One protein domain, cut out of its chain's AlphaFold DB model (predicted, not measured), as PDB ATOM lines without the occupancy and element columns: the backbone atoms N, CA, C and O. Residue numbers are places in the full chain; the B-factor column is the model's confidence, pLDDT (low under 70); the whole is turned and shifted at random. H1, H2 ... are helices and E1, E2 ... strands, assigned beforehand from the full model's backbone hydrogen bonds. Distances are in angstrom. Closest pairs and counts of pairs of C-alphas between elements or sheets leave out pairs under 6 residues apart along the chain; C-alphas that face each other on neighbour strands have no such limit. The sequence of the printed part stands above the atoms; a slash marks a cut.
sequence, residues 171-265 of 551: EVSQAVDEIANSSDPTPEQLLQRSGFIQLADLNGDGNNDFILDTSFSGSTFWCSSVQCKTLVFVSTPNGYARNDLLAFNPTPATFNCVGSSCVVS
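This is residues 171 to 265 of the 551 residues of the protein "Putative peptidoglycan-binding domain-containing protein" of Candidatus Rhodobacter lobularis (UniProt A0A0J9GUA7). A strongly twisted sheet of four strands, E1 to E4, has the helix H1 lying along its strands over one face, while the small hairpin E5 and E6 packs on the other face, over E3 and E4. The short helices H2 and H3 sit near the last residues of H1, at one end of the domain. The 95 printed residues hold three named helices and six named strands, in the order H1 H2 E1 E2 H3 E3 E4 E5 E6; the class is mixed, helices and strands. The large sheet has the order E1 - E2 - E3 - E4, and both sheets are antiparallel. The whole is compact, with a radius of gyration of the C-alphas of 12.5 A and spans of 35 by 25 by 19 A.

In the large sheet, E1, residues 197 to 200, is an edge strand and forms a hairpin with E2, residues 209 to 213; N 198 and O 211 are 3.0 A apart, within hydrogen-bond range. E2 is also antiparallel to E3, residues 229 to 236, with N 212 and O 231 at 2.8 A. E3 forms a hairpin with the edge strand E4, residues 239 to 246, with N 243 and O 232 at 2.7 A. E5, residues 255 to 258, and E6, residues 261 to 264, form another hairpin, with N 256 and O 263 at 2.9 A. The two sheets make a sandwich, two sheets face to face, their best planes 25 degrees apart; the closest C-alphas of E4 and E6, Asn 243 and Cys 262, are 6.3 A apart. H1, residues 171 to 180, is on the large sheet at a height of 9.7 A and runs along the strands, at 4 degrees to E3 on the local plane. H1 touches H2, residues 187 to 191, where the closest C-alphas, Ala 180 and Pro 187, are 5.2 A apart. H3, residues 214 to 217, only grazes the large sheet with residues 214 to 216. In H1 and H2 every O i to N i+4 pair is within hydrogen-bond range; H3 is too short for such a pair.

E3 measures 22.0 A from first to last C-alpha, E4 22.8 A, H1 14.4 A and E2 13.3 A. H1 begins at C-alpha 171, (167.506, 146.895, 122.086), and E6 ends at C-alpha 264, (178.109, 162.196, 131.825).

The C-alphas farthest apart, Ser 225 and Pro 237, are 36.7 A from each other. The printed part has no cut, and the link from H3 to E3, 11 residues, is long. The mean pLDDT of the printed part is 86.9, with residues 225 to 226 under 70.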
ATOM      1  N   GLU A 171     166.995 145.547 122.331       83.00
ATOM      2  CA  GLU A 171     167.506 146.895 122.086       83.00
ATOM      3  C   GLU A 171     169.031 146.959 122.229       83.00
ATOM      4  O   GLU A 171     169.721 147.536 121.388       83.00
ATOM      5  N   VAL A 172     169.566 146.307 123.264       87.44
ATOM      6  CA  VAL A 172     171.014 146.219 123.504       87.44
ATOM      7  C   VAL A 172     171.666 145.393 122.401       87.44
ATOM      8  O   VAL A 172     172.710 145.756 121.872       87.44
ATOM      9  N   SER A 173     171.022 144.304 121.991       82.31
ATOM     10  CA  SER A 173     171.554 143.417 120.956       82.31
ATOM     11  C   SER A 173     171.573 144.057 119.575       82.31
ATOM     12  O   SER A 173     172.557 143.918 118.853       82.31
ATOM     13  N   GLN A 174     170.536 144.822 119.238       82.19
ATOM     14  CA  GLN A 174     170.509 145.635 118.023       82.19
ATOM     15  C   GLN A 174     171.643 146.664 118.005       82.19
ATOM     16  O   GLN A 174     172.209 146.936 116.951       82.19
ATOM     17  N   ALA A 175     172.015 147.212 119.162       87.56
ATOM     18  CA  ALA A 175     173.136 148.136 119.254       87.56
ATOM     19  C   ALA A 175     174.496 147.440 119.111       87.56
ATOM     20  O   ALA A 175     175.394 147.983 118.473       87.56
ATOM     21  N   VAL A 176     174.646 146.214 119.623       88.31
ATOM     22  CA  VAL A 176     175.837 145.390 119.354       88.31
ATOM     23  C   VAL A 176     175.959 145.090 117.856       88.31
ATOM     24  O   VAL A 176     177.051 145.215 117.303       88.31
ATOM     25  N   ASP A 177     174.847 144.777 117.184       79.19
ATOM     26  CA  ASP A 177     174.804 144.616 115.725       79.19
ATOM     27  C   ASP A 177     175.207 145.897 114.990       79.19
ATOM     28  O   ASP A 177     176.003 145.857 114.055       79.19
ATOM     29  N   GLU A 178     174.679 147.048 115.409       84.06
ATOM     30  CA  GLU A 178     174.996 148.361 114.837       84.06
ATOM     31  C   GLU A 178     176.499 148.670 114.920       84.06
ATOM     32  O   GLU A 178     177.105 149.093 113.928       84.06
ATOM     33  N   ILE A 179     177.112 148.398 116.076       85.62
ATOM     34  CA  ILE A 179     178.547 148.598 116.303       85.62
ATOM     35  C   ILE A 179     179.366 147.635 115.433       85.62
ATOM     36  O   ILE A 179     180.296 148.067 114.745       85.62
ATOM     37  N   ALA A 180     179.009 146.350 115.410       82.44
ATOM     38  CA  ALA A 180     179.696 145.332 114.615       82.44
ATOM     39  C   ALA A 180     179.617 145.603 113.106       82.44
ATOM     40  O   ALA A 180     180.601 145.460 112.395       82.44
ATOM     41  N   ASN A 181     178.469 146.064 112.605       78.38
ATOM     42  CA  ASN A 181     178.264 146.328 111.176       78.38
ATOM     43  C   ASN A 181     179.172 147.434 110.611       78.38
ATOM     44  O   ASN A 181     179.318 147.556 109.396       78.38
ATOM     45  N   SER A 182     179.751 148.263 111.478       75.06
ATOM     46  CA  SER A 182     180.632 149.381 111.118       75.06
ATOM     47  C   SER A 182     182.027 149.249 111.742       75.06
ATOM     48  O   SER A 182     182.765 150.233 111.869       75.06
ATOM     49  N   SER A 183     182.395 148.024 112.126       76.88
ATOM     50  CA  SER A 183     183.705 147.659 112.652       76.88
ATOM     51  C   SER A 183     184.153 146.280 112.136       76.88
ATOM     52  O   SER A 183     183.390 145.577 111.482       76.88
ATOM     53  N   ASP A 184     185.415 145.913 112.366       70.88
ATOM     54  CA  ASP A 184     185.968 144.621 111.931       70.88
ATOM     55  C   ASP A 184     185.484 143.379 112.725       70.88
ATOM     56  O   ASP A 184     185.335 142.316 112.115       70.88
ATOM     57  N   PRO A 185     185.278 143.420 114.060       77.50
ATOM     58  CA  PRO A 185     184.854 142.239 114.815       77.50
ATOM     59  C   PRO A 185     183.375 141.894 114.594       77.50
ATOM     60  O   PRO A 185     182.515 142.771 114.535       77.50
ATOM     61  N   THR A 186     183.052 140.595 114.563       80.94
ATOM     62  CA  THR A 186     181.648 140.149 114.570       80.94
ATOM     63  C   THR A 186     180.964 140.537 115.889       80.94
ATOM     64  O   THR A 186     181.647 140.712 116.905       80.94
ATOM     65  N   PRO A 187     179.623 140.615 115.937       76.25
ATOM     66  CA  PRO A 187     178.911 140.878 117.187       76.25
ATOM     67  C   PRO A 187     179.296 139.927 118.333       76.25
ATOM     68  O   PRO A 187     179.470 140.343 119.477       76.25
ATOM     69  N   GLU A 188     179.502 138.644 118.026       79.62
ATOM     70  CA  GLU A 188     179.920 137.637 119.002       79.62
ATOM     71  C   GLU A 188     181.369 137.852 119.465       79.62
ATOM     72  O   GLU A 188     181.681 137.626 120.633       79.62
ATOM     73  N   GLN A 189     182.254 138.321 118.579       83.06
ATOM     74  CA  GLN A 189     183.628 138.686 118.933       83.06
ATOM     75  C   GLN A 189     183.680 139.952 119.794       83.06
ATOM     76  O   GLN A 189     184.491 140.018 120.715       83.06
ATOM     77  N   LEU A 190     182.809 140.934 119.537       83.31
ATOM     78  CA  LEU A 190     182.666 142.124 120.380       83.31
ATOM     79  C   LEU A 190     182.231 141.754 121.797       83.31
ATOM     80  O   LEU A 190     182.861 142.179 122.759       83.31
ATOM     81  N   LEU A 191     181.219 140.895 121.934       83.94
ATOM     82  CA  LEU A 191     180.724 140.444 123.238       83.94
ATOM     83  C   LEU A 191     181.742 139.616 124.035       83.94
ATOM     84  O   LEU A 191     181.652 139.550 125.258       83.94
ATOM     85  N   GLN A 192     182.721 138.999 123.371       84.44
ATOM     86  CA  GLN A 192     183.822 138.289 124.031       84.44
ATOM     87  C   GLN A 192     184.935 139.223 124.532       84.44
ATOM     88  O   GLN A 192     185.783 138.788 125.316       84.44
ATOM     89  N   ARG A 193     184.965 140.493 124.104       86.62
ATOM     90  CA  ARG A 193     185.961 141.466 124.567       86.62
ATOM     91  C   ARG A 193     185.596 141.957 125.963       86.62
ATOM     92  O   ARG A 193     184.594 142.641 126.161       86.62
ATOM     93  N   SER A 194     186.438 141.631 126.942       84.81
ATOM     94  CA  SER A 194     186.286 142.110 128.317       84.81
ATOM     95  C   SER A 194     186.265 143.639 128.354       84.81
ATOM     96  O   SER A 194     187.227 144.266 127.914       84.81
ATOM     97  N   GLY A 195     185.195 144.220 128.897       84.62
ATOM     98  CA  GLY A 195     185.013 145.672 128.990       84.62
ATOM     99  C   GLY A 195     184.112 146.275 127.910       84.62
ATOM    100  O   GLY A 195     183.626 147.382 128.116       84.62
ATOM    101  N   PHE A 196     183.811 145.545 126.824       92.94
ATOM    102  CA  PHE A 196     182.876 146.015 125.793       92.94
ATOM    103  C   PHE A 196     181.466 146.226 126.351       92.94
ATOM    104  O   PHE A 196     180.823 147.212 126.013       92.94
ATOM    105  N   ILE A 197     181.002 145.319 127.216       93.31
ATOM    106  CA  ILE A 197     179.703 145.405 127.885       93.31
ATOM    107  C   ILE A 197     179.880 145.377 129.403       93.31
ATOM    108  O   ILE A 197     180.602 144.534 129.937       93.31
ATOM    109  N   GLN A 198     179.217 146.299 130.097       92.62
ATOM    110  CA  GLN A 198     179.178 146.369 131.559       92.62
ATOM    111  C   GLN A 198     177.726 146.404 132.033       92.62
ATOM    112  O   GLN A 198     176.875 146.975 131.351       92.62
ATOM    113  N   LEU A 199     177.464 145.794 133.193       91.56
ATOM    114  CA  LEU A 199     176.150 145.779 133.834       91.56
ATOM    115  C   LEU A 199     176.216 146.516 135.170       91.56
ATOM    116  O   LEU A 199     177.118 146.258 135.968       91.56
ATOM    117  N   ALA A 200     175.263 147.410 135.408       91.81
ATOM    118  CA  ALA A 200     175.081 148.105 136.679       91.81
ATOM    119  C   ALA A 200     173.637 148.605 136.787       91.81
ATOM    120  O   ALA A 200     173.025 148.862 135.764       91.81
ATOM    121  N   ASP A 201     173.107 148.769 137.994       93.38
ATOM    122  CA  ASP A 201     171.856 149.507 138.211       93.38
ATOM    123  C   ASP A 201     172.188 151.009 138.258       93.38
ATOM    124  O   ASP A 201     172.732 151.499 139.252       93.38
ATOM    125  N   LEU A 202     171.991 151.721 137.142       92.50
ATOM    126  CA  LEU A 202     172.410 153.117 136.976       92.50
ATOM    127  C   LEU A 202     171.342 154.105 137.446       92.50
ATOM    128  O   LEU A 202     171.691 155.217 137.846       92.50
ATOM    129  N   ASN A 203     170.059 153.736 137.372       91.62
ATOM    130  CA  ASN A 203     168.936 154.588 137.779       91.62
ATOM    131  C   ASN A 203     168.317 154.201 139.138       91.62
ATOM    132  O   ASN A 203     167.433 154.919 139.617       91.62
ATOM    133  N   GLY A 204     168.797 153.131 139.774       90.81
ATOM    134  CA  GLY A 204     168.392 152.690 141.107       90.81
ATOM    135  C   GLY A 204     167.052 151.959 141.140       90.81
ATOM    136  O   GLY A 204     166.392 151.963 142.184       90.81
ATOM    137  N   ASP A 205     166.603 151.398 140.016       86.44
ATOM    138  CA  ASP A 205     165.310 150.715 139.916       86.44
ATOM    139  C   ASP A 205     165.378 149.212 140.258       86.44
ATOM    140  O   ASP A 205     164.344 148.539 140.323       86.44
ATOM    141  N   GLY A 206     166.581 148.702 140.546       81.81
ATOM    142  CA  GLY A 206     166.847 147.311 140.899       81.81
ATOM    143  C   GLY A 206     167.034 146.370 139.704       81.81
ATOM    144  O   GLY A 206     167.273 145.178 139.922       81.81
ATOM    145  N   ASN A 207     166.941 146.862 138.465       85.44
ATOM    146  CA  ASN A 207     167.248 146.106 137.254       85.44
ATOM    147  C   ASN A 207     168.671 146.405 136.763       85.44
ATOM    148  O   ASN A 207     169.277 147.426 137.064       85.44
ATOM    149  N   ASN A 208     169.223 145.486 135.969       88.25
ATOM    150  CA  ASN A 208     170.516 145.719 135.332       88.25
ATOM    151  C   ASN A 208     170.351 146.630 134.112       88.25
ATOM    152  O   ASN A 208     169.611 146.286 133.184       88.25
ATOM    153  N   ASP A 209     171.126 147.706 134.080       93.12
ATOM    154  CA  ASP A 209     171.355 148.570 132.926       93.12
ATOM    155  C   ASP A 209     172.645 148.169 132.208       93.12
ATOM    156  O   ASP A 209     173.498 147.468 132.761       93.12
ATOM    157  N   PHE A 210     172.798 148.607 130.958       95.75
ATOM    158  CA  PHE A 210     173.916 148.195 130.108       95.75
ATOM    159  C   PHE A 210     174.722 149.385 129.615       95.75
ATOM    160  O   PHE A 210     174.170 150.362 129.118       95.75
ATOM    161  N   ILE A 211     176.045 149.262 129.670       96.00
ATOM    162  CA  ILE A 211     176.984 150.214 129.074       96.00
ATOM    163  C   ILE A 211     177.751 149.476 127.982       96.00
ATOM    164  O   ILE A 211     178.395 148.467 128.269       96.00
ATOM    165  N   LEU A 212     177.692 149.979 126.747       95.06
ATOM    166  CA  LEU A 212     178.490 149.494 125.622       95.06
ATOM    167  C   LEU A 212     179.628 150.476 125.327       95.06
ATOM    168  O   LEU A 212     179.387 151.579 124.823       95.06
ATOM    169  N   ASP A 213     180.863 150.070 125.624       94.00
ATOM    170  CA  ASP A 213     182.066 150.841 125.312       94.00
ATOM    171  C   ASP A 213     182.549 150.529 123.892       94.00
ATOM    172  O   ASP A 213     183.111 149.470 123.598       94.00
ATOM    173  N   THR A 214     182.358 151.482 122.986       90.94
ATOM    174  CA  THR A 214     182.737 151.304 121.584       90.94
ATOM    175  C   THR A 214     184.232 151.466 121.318       90.94
ATOM    176  O   THR A 214     184.662 151.234 120.184       90.94
ATOM    177  N   SER A 215     185.053 151.786 122.324       89.44
ATOM    178  CA  SER A 215     186.515 151.735 122.194       89.44
ATOM    179  C   SER A 215     187.009 150.343 121.787       89.44
ATOM    180  O   SER A 215     187.948 150.198 121.000       89.44
ATOM    181  N   PHE A 216     186.267 149.312 122.191       89.06
ATOM    182  CA  PHE A 216     186.496 147.923 121.816       89.06
ATOM    183  C   PHE A 216     185.984 147.561 120.418       89.06
ATOM    184  O   PHE A 216     186.141 146.413 120.015       89.06
ATOM    185  N   SER A 217     185.403 148.489 119.654       85.75
ATOM    186  CA  SER A 217     185.012 148.230 118.260       85.75
ATOM    187  C   SER A 217     186.210 148.219 117.311       85.75
ATOM    188  O   SER A 217     186.215 147.492 116.323       85.75
ATOM    189  N   GLY A 218     187.260 148.989 117.617       80.12
ATOM    190  CA  GLY A 218     188.379 149.217 116.696       80.12
ATOM    191  C   GLY A 218     188.030 150.117 115.503       80.12
ATOM    192  O   GLY A 218     188.832 150.241 114.582       80.12
ATOM    193  N   SER A 219     186.854 150.751 115.508       79.81
ATOM    194  CA  SER A 219     186.381 151.615 114.428       79.81
ATOM    195  C   SER A 219     186.535 153.092 114.779       79.81
ATOM    196  O   SER A 219     186.051 153.560 115.811       79.81
ATOM    197  N   THR A 220     187.154 153.849 113.871       77.50
ATOM    198  CA  THR A 220     187.333 155.305 113.999       77.50
ATOM    199  C   THR A 220     186.021 156.083 113.906       77.50
ATOM    200  O   THR A 220     185.976 157.246 114.298       77.50
ATOM    201  N   PHE A 221     184.953 155.451 113.409       78.88
ATOM    202  CA  PHE A 221     183.605 156.015 113.403       78.88
ATOM    203  C   PHE A 221     183.013 156.087 114.816       78.88
ATOM    204  O   PHE A 221     182.362 157.069 115.166       78.88
ATOM    205  N   TRP A 222     183.261 155.064 115.636       81.75
ATOM    206  CA  TRP A 222     182.723 154.986 116.991       81.75
ATOM    207  C   TRP A 222     183.638 155.603 118.042       81.75
ATOM    208  O   TRP A 222     183.162 156.169 119.027       81.75
ATOM    209  N   CYS A 223     184.950 155.495 117.840       82.31
ATOM    210  CA  CYS A 223     185.942 155.892 118.821       82.31
ATOM    211  C   CYS A 223     187.140 156.552 118.141       82.31
ATOM    212  O   CYS A 223     187.879 155.930 117.376       82.31
ATOM    213  N   SER A 224     187.315 157.843 118.419       81.00
ATOM    214  CA  SER A 224     188.523 158.596 118.072       81.00
ATOM    215  C   SER A 224     189.586 158.449 119.174       81.00
ATOM    216  O   SER A 224     189.396 157.707 120.131       81.00
ATOM    217  N   SER A 225     190.710 159.168 119.084       69.19
ATOM    218  CA  SER A 225     191.829 159.034 120.033       69.19
ATOM    219  C   SER A 225     191.499 159.375 121.493       69.19
ATOM    220  O   SER A 225     192.212 158.919 122.383       69.19
ATOM    221  N   VAL A 226     190.463 160.181 121.749       68.19
ATOM    222  CA  VAL A 226     190.063 160.613 123.108       68.19
ATOM    223  C   VAL A 226     188.549 160.756 123.301       68.19
ATOM    224  O   VAL A 226     188.093 160.990 124.416       68.19
ATOM    225  N   GLN A 227     187.753 160.638 122.235       76.50
ATOM    226  CA  GLN A 227     186.295 160.754 122.292       76.50
ATOM    227  C   GLN A 227     185.672 159.521 121.658       76.50
ATOM    228  O   GLN A 227     185.766 159.335 120.439       76.50
ATOM    229  N   CYS A 228     185.049 158.694 122.493       86.56
ATOM    230  CA  CYS A 228     184.380 157.474 122.072       86.56
ATOM    231  C   CYS A 228     182.908 157.560 122.428       86.56
ATOM    232  O   CYS A 228     182.518 158.072 123.482       86.56
ATOM    233  N   LYS A 229     182.074 157.122 121.495       88.88
ATOM    234  CA  LYS A 229     180.641 157.059 121.705       88.88
ATOM    235  C   LYS A 229     180.361 155.892 122.643       88.88
ATOM    236  O   LYS A 229     180.739 154.766 122.356       88.88
ATOM    237  N   THR A 230     179.720 156.144 123.768       93.44
ATOM    238  CA  THR A 230     179.281 155.110 124.703       93.44
ATOM    239  C   THR A 230     177.767 155.028 124.641       93.44
ATOM    240  O   THR A 230     177.093 156.053 124.724       93.44
ATOM    241  N   LEU A 231     177.229 153.823 124.464       95.75
ATOM    242  CA  LEU A 231     175.784 153.609 124.416       95.75
ATOM    243  C   LEU A 231     175.347 153.064 125.774       95.75
ATOM    244  O   LEU A 231     175.814 152.007 126.192       95.75
ATOM    245  N   VAL A 232     174.467 153.788 126.458       96.00
ATOM    246  CA  VAL A 232     173.951 153.434 127.783       96.00
ATOM    247  C   VAL A 232     172.471 153.087 127.667       96.00
ATOM    248  O   VAL A 232     171.681 153.882 127.163       96.00
ATOM    249  N   PHE A 233     172.085 151.901 128.119       96.94
ATOM    250  CA  PHE A 233     170.713 151.404 128.097       96.94
ATOM    251  C   PHE A 233     170.190 151.315 129.515       96.94
ATOM    252  O   PHE A 233     170.620 150.443 130.262       96.94
ATOM    253  N   VAL A 234     169.247 152.190 129.845       95.69
ATOM    254  CA  VAL A 234     168.635 152.260 131.171       95.69
ATOM    255  C   VAL A 234     167.285 151.568 131.146       95.69
ATOM    256  O   VAL A 234     166.483 151.789 130.236       95.69
ATOM    257  N   SER A 235     167.038 150.728 132.130       90.81
ATOM    258  CA  SER A 235     165.800 150.002 132.333       90.81
ATOM    259  C   SER A 235     164.630 150.952 132.599       90.81
ATOM    260  O   SER A 235     164.736 152.037 133.174       90.81
ATOM    261  N   THR A 236     163.478 150.567 132.065       86.75
ATOM    262  CA  THR A 236     162.203 151.265 132.190       86.75
ATOM    263  C   THR A 236     161.088 150.223 132.295       86.75
ATOM    264  O   THR A 236     161.267 149.084 131.856       86.75
ATOM    265  N   PRO A 237     159.877 150.595 132.753       79.88
ATOM    266  CA  PRO A 237     158.748 149.663 132.811       79.88
ATOM    267  C   PRO A 237     158.373 149.007 131.471       79.88
ATOM    268  O   PRO A 237     157.696 147.983 131.463       79.88
ATOM    269  N   ASN A 238     158.790 149.594 130.342       77.88
ATOM    270  CA  ASN A 238     158.453 149.133 128.995       77.88
ATOM    271  C   ASN A 238     159.654 148.546 128.223       77.88
ATOM    272  O   ASN A 238     159.528 148.320 127.022       77.88
ATOM    273  N   GLY A 239     160.806 148.326 128.867       80.19
ATOM    274  CA  GLY A 239     162.037 147.862 128.210       80.19
ATOM    275  C   GLY A 239     163.225 148.770 128.515       80.19
ATOM    276  O   GLY A 239     163.334 149.272 129.629       80.19
ATOM    277  N   TYR A 240     164.102 149.016 127.541       89.94
ATOM    278  CA  TYR A 240     165.323 149.803 127.745       89.94
ATOM    279  C   TYR A 240     165.338 151.104 126.940       89.94
ATOM    280  O   TYR A 240     165.086 151.116 125.736       89.94
ATOM    281  N   ALA A 241     165.688 152.205 127.602       91.50
ATOM    282  CA  ALA A 241     165.913 153.504 126.989       91.50
ATOM    283  C   ALA A 241     167.394 153.691 126.639       91.50
ATOM    284  O   ALA A 241     168.269 153.648 127.506       91.50
ATOM    285  N   ARG A 242     167.671 153.927 125.356       93.81
ATOM    286  CA  ARG A 242     169.020 154.159 124.834       93.81
ATOM    287  C   ARG A 242     169.441 155.622 125.002       93.81
ATOM    288  O   ARG A 242     168.728 156.527 124.578       93.81
ATOM    289  N   ASN A 243     170.638 155.826 125.541       93.31
ATOM    290  CA  ASN A 243     171.311 157.106 125.718       93.31
ATOM    291  C   ASN A 243     172.690 157.036 125.048       93.31
ATOM    292  O   ASN A 243     173.553 156.264 125.459       93.31
ATOM    293  N   ASP A 244     172.905 157.852 124.022       90.88
ATOM    294  CA  ASP A 244     174.167 157.906 123.284       90.88
ATOM    295  C   ASP A 244     175.024 159.054 123.840       90.88
ATOM    296  O   ASP A 244     174.708 160.226 123.639       90.88
ATOM    297  N   LEU A 245     176.107 158.724 124.546       91.69
ATOM    298  CA  LEU A 245     176.957 159.670 125.276       91.69
ATOM    299  C   LEU A 245     178.403 159.631 124.766       91.69
ATOM    300  O   LEU A 245     178.785 158.742 124.010       91.69
ATOM    301  N   LEU A 246     179.225 160.600 125.170       89.75
ATOM    302  CA  LEU A 246     180.654 160.632 124.849       89.75
ATOM    303  C   LEU A 246     181.470 160.388 126.117       89.75
ATOM    304  O   LEU A 246     181.461 161.214 127.024       89.75
ATOM    305  N   ALA A 247     182.175 159.261 126.169       86.62
ATOM    306  CA  ALA A 247     183.042 158.883 127.280       86.62
ATOM    307  C   ALA A 247     184.144 157.931 126.791       86.62
ATOM    308  O   ALA A 247     183.932 157.145 125.871       86.62
ATOM    309  N   PHE A 248     185.326 158.008 127.402       84.19
ATOM    310  CA  PHE A 248     186.456 157.120 127.123       84.19
ATOM    311  C   PHE A 248     186.725 156.243 128.348       84.19
ATOM    312  O   PHE A 248     186.812 156.781 129.450       84.19
ATOM    313  N   ASN A 249     186.848 154.922 128.161       85.12
ATOM    314  CA  ASN A 249     186.906 153.929 129.246       85.12
ATOM    315  C   ASN A 249     185.815 154.159 130.316       85.12
ATOM    316  O   ASN A 249     186.133 154.355 131.495       85.12
ATOM    317  N   PRO A 250     184.529 154.204 129.918       90.38
ATOM    318  CA  PRO A 250     183.434 154.470 130.836       90.38
ATOM    319  C   PRO A 250     183.358 153.407 131.937       90.38
ATOM    320  O   PRO A 250     183.571 152.219 131.702       90.38
ATOM    321  N   THR A 251     182.989 153.842 133.136       91.81
ATOM    322  CA  THR A 251     182.583 152.980 134.255       91.81
ATOM    323  C   THR A 251     181.163 153.361 134.672       91.81
ATOM    324  O   THR A 251     180.700 154.438 134.288       91.81
ATOM    325  N   PRO A 252     180.454 152.564 135.488       93.12
ATOM    326  CA  PRO A 252     179.129 152.952 135.975       93.12
ATOM    327  C   PRO A 252     179.098 154.340 136.639       93.12
ATOM    328  O   PRO A 252     178.170 155.107 136.415       93.12
ATOM    329  N   ALA A 253     180.161 154.722 137.356       90.50
ATOM    330  CA  ALA A 253     180.280 156.034 138.004       90.50
ATOM    331  C   ALA A 253     180.457 157.215 137.024       90.50
ATOM    332  O   ALA A 253     180.311 158.375 137.413       90.50
ATOM    333  N   THR A 254     180.773 156.943 135.754       90.38
ATOM    334  CA  THR A 254     180.892 157.963 134.702       90.38
ATOM    335  C   THR A 254     179.544 158.605 134.371       90.38
ATOM    336  O   THR A 254     179.522 159.700 133.811       90.38
ATOM    337  N   PHE A 255     178.425 157.966 134.723       94.00
ATOM    338  CA  PHE A 255     177.087 158.409 134.349       94.00
ATOM    339  C   PHE A 255     176.238 158.771 135.567       94.00
ATOM    340  O   PHE A 255     176.321 158.133 136.612       94.00
ATOM    341  N   ASN A 256     175.401 159.793 135.409       94.19
ATOM    342  CA  ASN A 256     174.327 160.124 136.333       94.19
ATOM    343  C   ASN A 256     172.997 159.929 135.599       94.19
ATOM    344  O   ASN A 256     172.721 160.640 134.625       94.19
ATOM    345  N   CYS A 257     172.213 158.944 136.033       93.88
ATOM    346  CA  CYS A 257     170.983 158.536 135.368       93.88
ATOM    347  C   CYS A 257     169.771 158.769 136.274       93.88
ATOM    348  O   CYS A 257     169.764 158.390 137.441       93.88
ATOM    349  N   VAL A 258     168.729 159.399 135.726       91.31
ATOM    350  CA  VAL A 258     167.460 159.653 136.421       91.31
ATOM    351  C   VAL A 258     166.316 159.208 135.519       91.31
ATOM    352  O   VAL A 258     166.116 159.748 134.426       91.31
ATOM    353  N   GLY A 259     165.553 158.211 135.973       90.69
ATOM    354  CA  GLY A 259     164.515 157.581 135.160       90.69
ATOM    355  C   GLY A 259     165.122 156.915 133.924       90.69
ATOM    356  O   GLY A 259     165.898 155.978 134.056       90.69
ATOM    357  N   SER A 260     164.778 157.400 132.728       90.50
ATOM    358  CA  SER A 260     165.248 156.854 131.444       90.50
ATOM    359  C   SER A 260     166.414 157.629 130.808       90.50
ATOM    360  O   SER A 260     166.840 157.283 129.706       90.50
ATOM    361  N   SER A 261     166.880 158.715 131.437       90.88
ATOM    362  CA  SER A 261     167.876 159.634 130.867       90.88
ATOM    363  C   SER A 261     169.185 159.577 131.641       90.88
ATOM    364  O   SER A 261     169.169 159.664 132.866       90.88
ATOM    365  N   CYS A 262     170.311 159.533 130.929       93.19
ATOM    366  CA  CYS A 262     171.654 159.613 131.507       93.19
ATOM    367  C   CYS A 262     172.425 160.821 130.981       93.19
ATOM    368  O   CYS A 262     172.305 161.191 129.815       93.19
ATOM    369  N   VAL A 263     173.281 161.385 131.830       93.44
ATOM    370  CA  VAL A 263     174.295 162.379 131.455       93.44
ATOM    371  C   VAL A 263     175.668 161.936 131.956       93.44
ATOM    372  O   VAL A 263     175.765 161.136 132.884       93.44
ATOM    373  N   VAL A 264     176.741 162.440 131.344       89.81
ATOM    374  CA  VAL A 264     178.109 162.196 131.825       89.81
ATOM    375  C   VAL A 264     178.355 163.045 133.071       89.81
ATOM    376  O   VAL A 264     178.150 164.257 133.050       89.81
ATOM    377  N   SER A 265     178.792 162.411 134.156       81.94
ATOM    378  CA  SER A 265     179.152 163.073 135.407       81.94
ATOM    379  C   SER A 265     180.415 163.916 135.209       81.94
ATOM    380  O   SER A 265     181.463 163.394 134.834       81.94
TER     381      SER A 265